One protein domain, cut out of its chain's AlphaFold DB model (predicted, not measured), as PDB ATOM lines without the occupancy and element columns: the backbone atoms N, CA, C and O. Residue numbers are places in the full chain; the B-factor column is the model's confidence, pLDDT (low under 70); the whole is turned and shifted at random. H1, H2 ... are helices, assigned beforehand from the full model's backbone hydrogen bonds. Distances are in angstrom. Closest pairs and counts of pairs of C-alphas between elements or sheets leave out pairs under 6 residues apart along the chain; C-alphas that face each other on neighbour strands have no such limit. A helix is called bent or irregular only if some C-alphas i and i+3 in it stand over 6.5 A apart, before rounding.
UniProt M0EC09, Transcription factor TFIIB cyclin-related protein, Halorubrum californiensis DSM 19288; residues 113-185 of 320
ATOM      1  N   THR A 113      32.923 -48.334   5.573       86.88
ATOM      2  CA  THR A 113      31.947 -49.326   5.101       86.88
ATOM      3  C   THR A 113      30.752 -48.664   4.442       86.88
ATOM      4  O   THR A 113      30.168 -47.736   4.989       86.88
ATOM      5  N   ASN A 114      30.323 -49.194   3.298       88.56
ATOM      6  CA  ASN A 114      29.118 -48.732   2.602       88.56
ATOM      7  C   ASN A 114      27.819 -49.087   3.348       88.56
ATOM      8  O   ASN A 114      26.754 -48.596   2.990       88.56
ATOM      9  N   MET A 115      27.907 -49.911   4.397       86.31
ATOM     10  CA  MET A 115      26.774 -50.247   5.265       86.31
ATOM     11  C   MET A 115      26.452 -49.145   6.287       86.31
ATOM     12  O   MET A 115      25.515 -49.283   7.070       86.31
ATOM     13  N   MET A 116      27.202 -48.039   6.293       85.31
ATOM     14  CA  MET A 116      26.897 -46.847   7.087       85.31
ATOM     15  C   MET A 116      26.578 -45.656   6.183       85.31
ATOM     16  O   MET A 116      27.201 -45.465   5.139       85.31
ATOM     17  N   HIS A 117      25.637 -44.811   6.612       85.81
ATOM     18  CA  HIS A 117      25.167 -43.653   5.837       85.81
ATOM     19  C   HIS A 117      26.257 -42.603   5.578       85.81
ATOM     20  O   HIS A 117      26.158 -41.839   4.627       85.81
ATOM     21  N   ASP A 118      27.290 -42.580   6.417       86.19
ATOM     22  CA  ASP A 118      28.451 -41.688   6.363       86.19
ATOM     23  C   ASP A 118      29.751 -42.443   6.031       86.19
ATOM     24  O   ASP A 118      30.847 -41.965   6.325       86.19
ATOM     25  N   LYS A 119      29.631 -43.660   5.488       86.88
ATOM     26  CA  LYS A 119      30.739 -44.582   5.211       86.88
ATOM     27  C   LYS A 119      31.630 -44.909   6.422       86.88
ATOM     28  O   LYS A 119      32.738 -45.409   6.246       86.88
ATOM     29  N   GLY A 120      31.177 -44.644   7.651       86.19
ATOM     30  CA  GLY A 120      31.968 -44.836   8.869       86.19
ATOM     31  C   GLY A 120      32.919 -43.679   9.197       86.19
ATOM     32  O   GLY A 120      33.756 -43.815  10.084       86.19
ATOM     33  N   LEU A 121      32.790 -42.529   8.527       86.50
ATOM     34  CA  LEU A 121      33.669 -41.372   8.737       86.50
ATOM     35  C   LEU A 121      33.408 -40.636  10.057       86.50
ATOM     36  O   LEU A 121      34.263 -39.885  10.527       86.50
ATOM     37  N   SER A 122      32.237 -40.819  10.673       86.25
ATOM     38  CA  SER A 122      31.910 -40.109  11.905       86.25
ATOM     39  C   SER A 122      32.153 -40.942  13.165       86.25
ATOM     40  O   SER A 122      31.828 -42.127  13.278       86.25
ATOM     41  N   THR A 123      32.695 -40.278  14.182       86.00
ATOM     42  CA  THR A 123      33.006 -40.894  15.473       86.00
ATOM     43  C   THR A 123      31.740 -41.132  16.301       86.00
ATOM     44  O   THR A 123      30.813 -40.314  16.293       86.00
ATOM     45  N   ASN A 124      31.701 -42.240  17.045       85.88
ATOM     46  CA  ASN A 124      30.675 -42.518  18.049       85.88
ATOM     47  C   ASN A 124      31.269 -42.370  19.457       85.88
ATOM     48  O   ASN A 124      32.335 -42.911  19.752       85.88
ATOM     49  N   ILE A 125      30.589 -41.629  20.330       90.12
ATOM     50  CA  ILE A 125      30.984 -41.516  21.735       90.12
ATOM     51  C   ILE A 125      30.348 -42.671  22.507       90.12
ATOM     52  O   ILE A 125      29.135 -42.673  22.727       90.12
ATOM     53  N   GLY A 126      31.184 -43.599  22.978       87.75
ATOM     54  CA  GLY A 126      30.757 -44.784  23.720       87.75
ATOM     55  C   GLY A 126      29.777 -44.490  24.862       87.75
ATOM     56  O   GLY A 126      29.829 -43.450  25.537       87.75
ATOM     57  N   TRP A 127      28.865 -45.435  25.085       88.44
ATOM     58  CA  TRP A 127      27.859 -45.355  26.146       88.44
ATOM     59  C   TRP A 127      28.476 -45.496  27.539       88.44
ATOM     60  O   TRP A 127      27.896 -45.024  28.517       88.44
ATOM     61  N   GLN A 128      29.655 -46.114  27.636       91.19
ATOM     62  CA  GLN A 128      30.334 -46.323  28.902       91.19
ATOM     63  C   GLN A 128      30.731 -44.978  29.513       91.19
ATOM     64  O   GLN A 128      31.377 -44.139  28.887       91.19
ATOM     65  N   ASP A 129      30.386 -44.778  30.782       91.75
ATOM     66  CA  ASP A 129      30.833 -43.626  31.564       91.75
ATOM     67  C   ASP A 129      32.221 -43.883  32.173       91.75
ATOM     68  O   ASP A 129      32.441 -43.747  33.384       91.75
ATOM     69  N   LYS A 130      33.158 -44.279  31.307       92.88
ATOM     70  CA  LYS A 130      34.559 -44.558  31.622       92.88
ATOM     71  C   LYS A 130      35.467 -43.772  30.679       92.88
ATOM     72  O   LYS A 130      35.087 -43.492  29.546       92.88
ATOM     73  N   ASP A 131      36.636 -43.382  31.165       89.56
ATOM     74  CA  ASP A 131      37.676 -42.782  30.330       89.56
ATOM     75  C   ASP A 131      38.516 -43.845  29.597       89.56
ATOM     76  O   ASP A 131      38.310 -45.048  29.767       89.56
ATOM     77  N   ALA A 132      39.470 -43.393  28.774       84.31
ATOM     78  CA  ALA A 132      40.366 -44.260  28.003       84.31
ATOM     79  C   ALA A 132      41.241 -45.178  28.878       84.31
ATOM     80  O   ALA A 132      41.709 -46.209  28.407       84.31
ATOM     81  N   TYR A 133      41.433 -44.829  30.153       86.31
ATOM     82  CA  TYR A 133      42.180 -45.627  31.124       86.31
ATOM     83  C   TYR A 133      41.257 -46.520  31.977       86.31
ATOM     84  O   TYR A 133      41.706 -47.153  32.930       86.31
ATOM     85  N   GLY A 134      39.959 -46.578  31.656       88.06
ATOM     86  CA  GLY A 134      38.965 -47.422  32.321       88.06
ATOM     87  C   GLY A 134      38.397 -46.856  33.628       88.06
ATOM     88  O   GLY A 134      37.546 -47.498  34.263       88.06
ATOM     89  N   LYS A 135      38.806 -45.650  34.035       91.38
ATOM     90  CA  LYS A 135      38.348 -45.007  35.267       91.38
ATOM     91  C   LYS A 135      36.953 -44.420  35.079       91.38
ATOM     92  O   LYS A 135      36.620 -43.844  34.046       91.38
ATOM     93  N   SER A 136      36.113 -44.571  36.101       92.12
ATOM     94  CA  SER A 136      34.747 -44.050  36.072       92.12
ATOM     95  C   SER A 136      34.729 -42.519  36.074       92.12
ATOM     96  O   SER A 136      35.495 -41.844  36.775       92.12
ATOM     97  N   LEU A 137      33.818 -41.960  35.280       92.25
ATOM     98  CA  LEU A 137      33.628 -40.519  35.186       92.25
ATOM     99  C   LEU A 137      32.944 -39.977  36.450       92.25
ATOM    100  O   LEU A 137      32.046 -40.606  37.023       92.25
ATOM    101  N   SER A 138      33.324 -38.767  36.864       93.56
ATOM    102  CA  SER A 138      32.637 -38.046  37.945       93.56
ATOM    103  C   SER A 138      31.215 -37.639  37.532       93.56
ATOM    104  O   SER A 138      30.911 -37.528  36.344       93.56
ATOM    105  N   GLY A 139      30.330 -37.349  38.494       94.00
ATOM    106  CA  GLY A 139      28.944 -36.954  38.193       94.00
ATOM    107  C   GLY A 139      28.836 -35.723  37.280       94.00
ATOM    108  O   GLY A 139      28.012 -35.699  36.367       94.00
ATOM    109  N   ARG A 140      29.712 -34.722  37.458       94.75
ATOM    110  CA  ARG A 140      29.790 -33.545  36.574       94.75
ATOM    111  C   ARG A 140      30.231 -33.932  35.160       94.75
ATOM    112  O   ARG A 140      29.665 -33.444  34.182       94.75
ATOM    113  N   GLN A 141      31.219 -34.816  35.049       93.31
ATOM    114  CA  GLN A 141      31.771 -35.250  33.769       93.31
ATOM    115  C   GLN A 141      30.795 -36.146  32.998       93.31
ATOM    116  O   GLN A 141      30.651 -35.959  31.796       93.31
ATOM    117  N   ARG A 142      30.032 -37.010  33.680       94.75
ATOM    118  CA  ARG A 142      28.940 -37.788  33.068       94.75
ATOM    119  C   ARG A 142      27.886 -36.898  32.423       94.75
ATOM    120  O   ARG A 142      27.552 -37.098  31.263       94.75
ATOM    121  N   ARG A 143      27.432 -35.847  33.117       95.19
ATOM    122  CA  ARG A 143      26.480 -34.874  32.544       95.19
ATOM    123  C   ARG A 143      27.050 -34.177  31.306       95.19
ATOM    124  O   ARG A 143      26.324 -33.952  30.341       95.19
ATOM    125  N   ARG A 144      28.346 -33.844  31.316       94.88
ATOM    126  CA  ARG A 144      29.033 -33.273  30.145       94.88
ATOM    127  C   ARG A 144      29.075 -34.272  28.986       94.88
ATOM    128  O   ARG A 144      28.712 -33.900  27.875       94.88
ATOM    129  N   MET A 145      29.458 -35.521  29.244       94.94
ATOM    130  CA  MET A 145      29.508 -36.576  28.227       94.94
ATOM    131  C   MET A 145      28.130 -36.881  27.650       94.94
ATOM    132  O   MET A 145      27.997 -36.999  26.439       94.94
ATOM    133  N   GLN A 146      27.085 -36.909  28.478       94.19
ATOM    134  CA  GLN A 146      25.714 -37.092  28.013       94.19
ATOM    135  C   GLN A 146      25.299 -35.993  27.027       94.19
ATOM    136  O   GLN A 146      24.767 -36.299  25.964       94.19
ATOM    137  N   ARG A 147      25.613 -34.722  27.324       95.62
ATOM    138  CA  ARG A 147      25.369 -33.615  26.385       95.62
ATOM    139  C   ARG A 147      26.135 -33.813  25.079       95.62
ATOM    140  O   ARG A 147      25.549 -33.651  24.016       95.62
ATOM    141  N   LEU A 148      27.415 -34.183  25.150       95.06
ATOM    142  CA  LEU A 148      28.233 -34.430  23.959       95.06
ATOM    143  C   LEU A 148      27.686 -35.580  23.107       95.06
ATOM    144  O   LEU A 148      27.629 -35.430  21.893       95.06
ATOM    145  N   ARG A 149      27.212 -36.676  23.717       94.06
ATOM    146  CA  ARG A 149      26.551 -37.789  23.011       94.06
ATOM    147  C   ARG A 149      25.294 -37.320  22.285       94.06
ATOM    148  O   ARG A 149      25.117 -37.613  21.109       94.06
ATOM    149  N   THR A 150      24.447 -36.540  22.958       92.56
ATOM    150  CA  THR A 150      23.242 -35.971  22.337       92.56
ATOM    151  C   THR A 150      23.579 -35.078  21.147       92.56
ATOM    152  O   THR A 150      22.906 -35.143  20.124       92.56
ATOM    153  N   TRP A 151      24.614 -34.244  21.265       92.75
ATOM    154  CA  TRP A 151      25.069 -33.419  20.150       92.75
ATOM    155  C   TRP A 151      25.647 -34.266  19.017       92.75
ATOM    156  O   TRP A 151      25.238 -34.077  17.878       92.75
ATOM    157  N   ASN A 152      26.525 -35.223  19.316       91.81
ATOM    158  CA  ASN A 152      27.118 -36.122  18.327       91.81
ATOM    159  C   ASN A 152      26.041 -36.856  17.513       91.81
ATOM    160  O   ASN A 152      26.080 -36.785  16.291       91.81
ATOM    161  N   GLU A 153      25.025 -37.437  18.158       87.69
ATOM    162  CA  GLU A 153      23.916 -38.091  17.445       87.69
ATOM    163  C   GLU A 153      23.156 -37.113  16.537       87.69
ATOM    164  O   GLU A 153      22.902 -37.413  15.375       87.69
ATOM    165  N   ARG A 154      22.851 -35.900  17.020       87.38
ATOM    166  CA  ARG A 154      22.143 -34.888  16.215       87.38
ATOM    167  C   ARG A 154      22.951 -34.411  15.012       87.38
ATOM    168  O   ARG A 154      22.367 -34.131  13.970       87.38
ATOM    169  N   PHE A 155      24.271 -34.287  15.151       85.88
ATOM    170  CA  PHE A 155      25.149 -33.873  14.057       85.88
ATOM    171  C   PHE A 155      25.311 -34.958  12.990       85.88
ATOM    172  O   PHE A 155      25.454 -34.611  11.824       85.88
ATOM    173  N   ARG A 156      25.244 -36.242  13.362       84.44
ATOM    174  CA  ARG A 156      25.366 -37.370  12.423       84.44
ATOM    175  C   ARG A 156      24.178 -37.533  11.478       84.44
ATOM    176  O   ARG A 156      24.280 -38.304  10.532       84.44
ATOM    177  N   THR A 157      23.043 -36.906  11.777       81.88
ATOM    178  CA  THR A 157      21.797 -37.095  11.026       81.88
ATOM    179  C   THR A 157      21.072 -35.770  10.818       81.88
ATOM    180  O   THR A 157      19.892 -35.626  11.172       81.88
ATOM    181  N   ARG A 158      21.788 -34.758  10.316       83.06
ATOM    182  CA  ARG A 158      21.217 -33.415  10.114       83.06
ATOM    183  C   ARG A 158      20.333 -33.372   8.882       83.06
ATOM    184  O   ARG A 158      19.265 -32.756   8.936       83.06
ATOM    185  N   ASP A 159      20.728 -34.066   7.824       86.94
ATOM    186  CA  ASP A 159      19.988 -34.077   6.571       86.94
ATOM    187  C   ASP A 159      18.872 -35.136   6.565       86.94
ATOM    188  O   ASP A 159      18.922 -36.145   7.279       86.94
ATOM    189  N   SER A 160      17.816 -34.900   5.786       88.38
ATOM    190  CA  SER A 160      16.735 -35.876   5.612       88.38
ATOM    191  C   SER A 160      17.203 -37.105   4.837       88.38
ATOM    192  O   SER A 160      16.776 -38.213   5.169       88.38
ATOM    193  N   LYS A 161      18.115 -36.931   3.874       90.06
ATOM    194  CA  LYS A 161      18.700 -38.023   3.091       90.06
ATOM    195  C   LYS A 161      19.511 -38.965   3.976       90.06
ATOM    196  O   LYS A 161      19.295 -40.169   3.932       90.06
ATOM    197  N   GLU A 162      20.358 -38.421   4.852       88.75
ATOM    198  CA  GLU A 162      21.153 -39.208   5.808       88.75
ATOM    199  C   GLU A 162      20.270 -40.021   6.760       88.75
ATOM    200  O   GLU A 162      20.527 -41.201   6.998       88.75
ATOM    201  N   ARG A 163      19.196 -39.412   7.286       89.56
ATOM    202  CA  ARG A 163      18.235 -40.110   8.157       89.56
ATOM    203  C   ARG A 163      17.541 -41.258   7.435       89.56
ATOM    204  O   ARG A 163      17.417 -42.341   8.005       89.56
ATOM    205  N   ASN A 164      17.088 -41.016   6.207       92.81
ATOM    206  CA  ASN A 164      16.430 -42.035   5.400       92.81
ATOM    207  C   ASN A 164      17.390 -43.183   5.063       92.81
ATOM    208  O   ASN A 164      17.034 -44.340   5.266       92.81
ATOM    209  N   LEU A 165      18.623 -42.869   4.658       91.56
ATOM    210  CA  LEU A 165      19.644 -43.868   4.353       91.56
ATOM    211  C   LEU A 165      20.011 -44.705   5.586       91.56
ATOM    212  O   LEU A 165      20.045 -45.927   5.498       91.56
ATOM    213  N   LYS A 166      20.195 -44.077   6.758       90.44
ATOM    214  CA  LYS A 166      20.429 -44.788   8.030       90.44
ATOM    215  C   LYS A 166      19.290 -45.758   8.356       90.44
ATOM    216  O   LYS A 166      19.540 -46.869   8.817       90.44
ATOM    217  N   GLN A 167      18.042 -45.351   8.122       92.00
ATOM    218  CA  GLN A 167      16.878 -46.209   8.337       92.00
ATOM    219  C   GLN A 167      16.819 -47.367   7.332       92.00
ATOM    220  O   GLN A 167      16.567 -48.496   7.742       92.00
ATOM    221  N   ALA A 168      17.062 -47.095   6.047       94.88
ATOM    222  CA  ALA A 168      17.038 -48.096   4.988       94.88
ATOM    223  C   ALA A 168      18.137 -49.150   5.176       94.88
ATOM    224  O   ALA A 168      17.843 -50.340   5.158       94.88
ATOM    225  N   LEU A 169      19.377 -48.724   5.443       93.25
ATOM    226  CA  LEU A 169      20.496 -49.629   5.722       93.25
ATOM    227  C   LEU A 169      20.224 -50.493   6.956       93.25
ATOM    228  O   LEU A 169      20.457 -51.695   6.918       93.25
ATOM    229  N   GLY A 170      19.645 -49.917   8.013       92.38
ATOM    230  CA  GLY A 170      19.248 -50.685   9.194       92.38
ATOM    231  C   GLY A 170      18.117 -51.690   8.942       92.38
ATOM    232  O   GLY A 170      18.008 -52.663   9.678       92.38
ATOM    233  N   GLU A 171      17.265 -51.474   7.937       95.38
ATOM    234  CA  GLU A 171      16.253 -52.460   7.533       95.38
ATOM    235  C   GLU A 171      16.854 -53.564   6.662       95.38
ATOM    236  O   GLU A 171      16.552 -54.736   6.876       95.38
ATOM    237  N   ILE A 172      17.747 -53.205   5.736       94.25
ATOM    238  CA  ILE A 172      18.501 -54.167   4.925       94.25
ATOM    239  C   ILE A 172      19.279 -55.121   5.835       94.25
ATOM    240  O   ILE A 172      19.224 -56.327   5.622       94.25
ATOM    241  N   ASP A 173      19.934 -54.599   6.874       91.31
ATOM    242  CA  ASP A 173      20.685 -55.394   7.852       91.31
ATOM    243  C   ASP A 173      19.778 -56.406   8.578       91.31
ATOM    244  O   ASP A 173      20.060 -57.600   8.606       91.31
ATOM    245  N   ARG A 174      18.591 -55.976   9.038       92.12
ATOM    246  CA  ARG A 174      17.597 -56.884   9.647       92.12
ATOM    247  C   ARG A 174      17.113 -57.970   8.687       92.12
ATOM    248  O   ARG A 174      16.923 -59.112   9.104       92.12
ATOM    249  N   MET A 175      16.857 -57.615   7.427       94.06
ATOM    250  CA  MET A 175      16.436 -58.576   6.403       94.06
ATOM    251  C   MET A 175      17.560 -59.563   6.074       94.06
ATOM    252  O   MET A 175      17.289 -60.750   5.900       94.06
ATOM    253  N   ALA A 176      18.808 -59.091   6.022       92.44
ATOM    254  CA  ALA A 176      19.989 -59.912   5.785       92.44
ATOM    255  C   ALA A 176      20.225 -60.900   6.933       92.44
ATOM    256  O   ALA A 176      20.387 -62.088   6.669       92.44
ATOM    257  N   ASP A 177      20.143 -60.452   8.188       91.06
ATOM    258  CA  ASP A 177      20.243 -61.318   9.369       91.06
ATOM    259  C   ASP A 177      19.151 -62.394   9.378       91.06
ATOM    260  O   ASP A 177      19.412 -63.571   9.639       91.06
ATOM    261  N   ALA A 178      17.913 -62.007   9.049       90.94
ATOM    262  CA  ALA A 178      16.810 -62.949   8.929       90.94
ATOM    263  C   ALA A 178      17.076 -63.981   7.820       90.94
ATOM    264  O   ALA A 178      16.935 -65.182   8.048       90.94
ATOM    265  N   ALA A 179      17.505 -63.537   6.635       87.94
ATOM    266  CA  ALA A 179      17.831 -64.413   5.513       87.94
ATOM    267  C   ALA A 179      19.013 -65.348   5.823       87.94
ATOM    268  O   ALA A 179      18.938 -66.544   5.538       87.94
ATOM    269  N   ALA A 180      20.070 -64.848   6.466       81.81
ATOM    270  CA  ALA A 180      21.223 -65.640   6.885       81.81
ATOM    271  C   ALA A 180      20.818 -66.735   7.885       81.81
ATOM    272  O   ALA A 180      21.176 -67.902   7.711       81.81
ATOM    273  N   ALA A 181      19.966 -66.407   8.863       74.00
ATOM    274  CA  ALA A 181      19.420 -67.387   9.804       74.00
ATOM    275  C   ALA A 181      18.552 -68.469   9.125       74.00
ATOM    276  O   ALA A 181      18.409 -69.578   9.655       74.00
ATOM    277  N   HIS A 182      17.967 -68.177   7.960       70.44
ATOM    278  CA  HIS A 182      17.264 -69.171   7.145       70.44
ATOM    279  C   HIS A 182      18.225 -70.085   6.367       70.44
ATOM    280  O   HIS A 182      17.936 -71.277   6.242       70.44
ATOM    281  N   VAL A 183      19.370 -69.574   5.902       63.53
ATOM    282  CA  VAL A 183      20.388 -70.354   5.170       63.53
ATOM    283  C   VAL A 183      21.116 -71.350   6.083       63.53
ATOM    284  O   VAL A 183      21.317 -72.495   5.681       63.53
ATOM    285  N   GLU A 184      21.409 -70.992   7.337       54.75
ATOM    286  CA  GLU A 184      22.063 -71.887   8.315       54.75
ATOM    287  C   GLU A 184      21.251 -73.176   8.583       54.75
ATOM    288  O   GLU A 184      21.797 -74.233   8.889       54.75
ATOM    289  N   ARG A 185      19.920 -73.125   8.425       55.62
ATOM    290  CA  ARG A 185      19.035 -74.297   8.566       55.62
ATOM    291  C   ARG A 185      19.014 -75.219   7.345       55.62
ATOM    292  O   ARG A 185      18.486 -76.324   7.450       55.62
TER     293      ARG A 185
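Overview. This is residues 113 to 185 of the 320 residues of the protein "Transcription factor TFIIB cyclin-related protein" of Halorubrum californiensis DSM 19288 (UniProt M0EC09). Two long helices, H1 and H2, make the two arms of a wide, open V, joined at its corner by a tight link, while a long stretch without named elements, residues 113 to 138, runs across the opening from beside H2 to the start of H1. The far end of H2 sticks out, with residues 174 to 185 standing free. The printed part has 73 residues, with H1 then H2 along it and no named strand; the class is all helix. It is only just loose, close to extended, with a radius of gyration of the C-alphas of 16.7 A, and its outline is flat, spanning 48 by 34 by 17 A.

Along the chain. Start at C-alpha 113, at (31.947, -49.326, 5.101), and go through 26 residues with no named element to Ser 138. Find C-alpha 139 at (28.944, -36.954, 38.193); from there H1 runs through residues 139 to 155, 24.6 A from first to last C-alpha. After residues 156 to 159, H2 takes residues 160 to 183, 34.7 A long, and ends at C-alpha 183, at (20.388, -70.354, 5.170).

Arrangement. Read z along H1 and it falls from 38.193 to 14.057; read y along H2 and it falls from -35.876 to -70.354. H1 and H2 are apart, with no C-alpha of the one within 8 A of the other. Their link of 4 residues is tight. In both helices every O i to N i+4 pair is within hydrogen-bond range, and neither helix is bent.

Size, cuts and confidence. The C-alphas farthest apart are those of Arg 140 and Arg 185, at 50.6 A. Without residues 174 to 185, the body spans 38 by 20 by 18 A. The printed part has no cut. Look at the B-factor column: the mean pLDDT of the printed part is 88.3, and residues 183 to 185 are under 70.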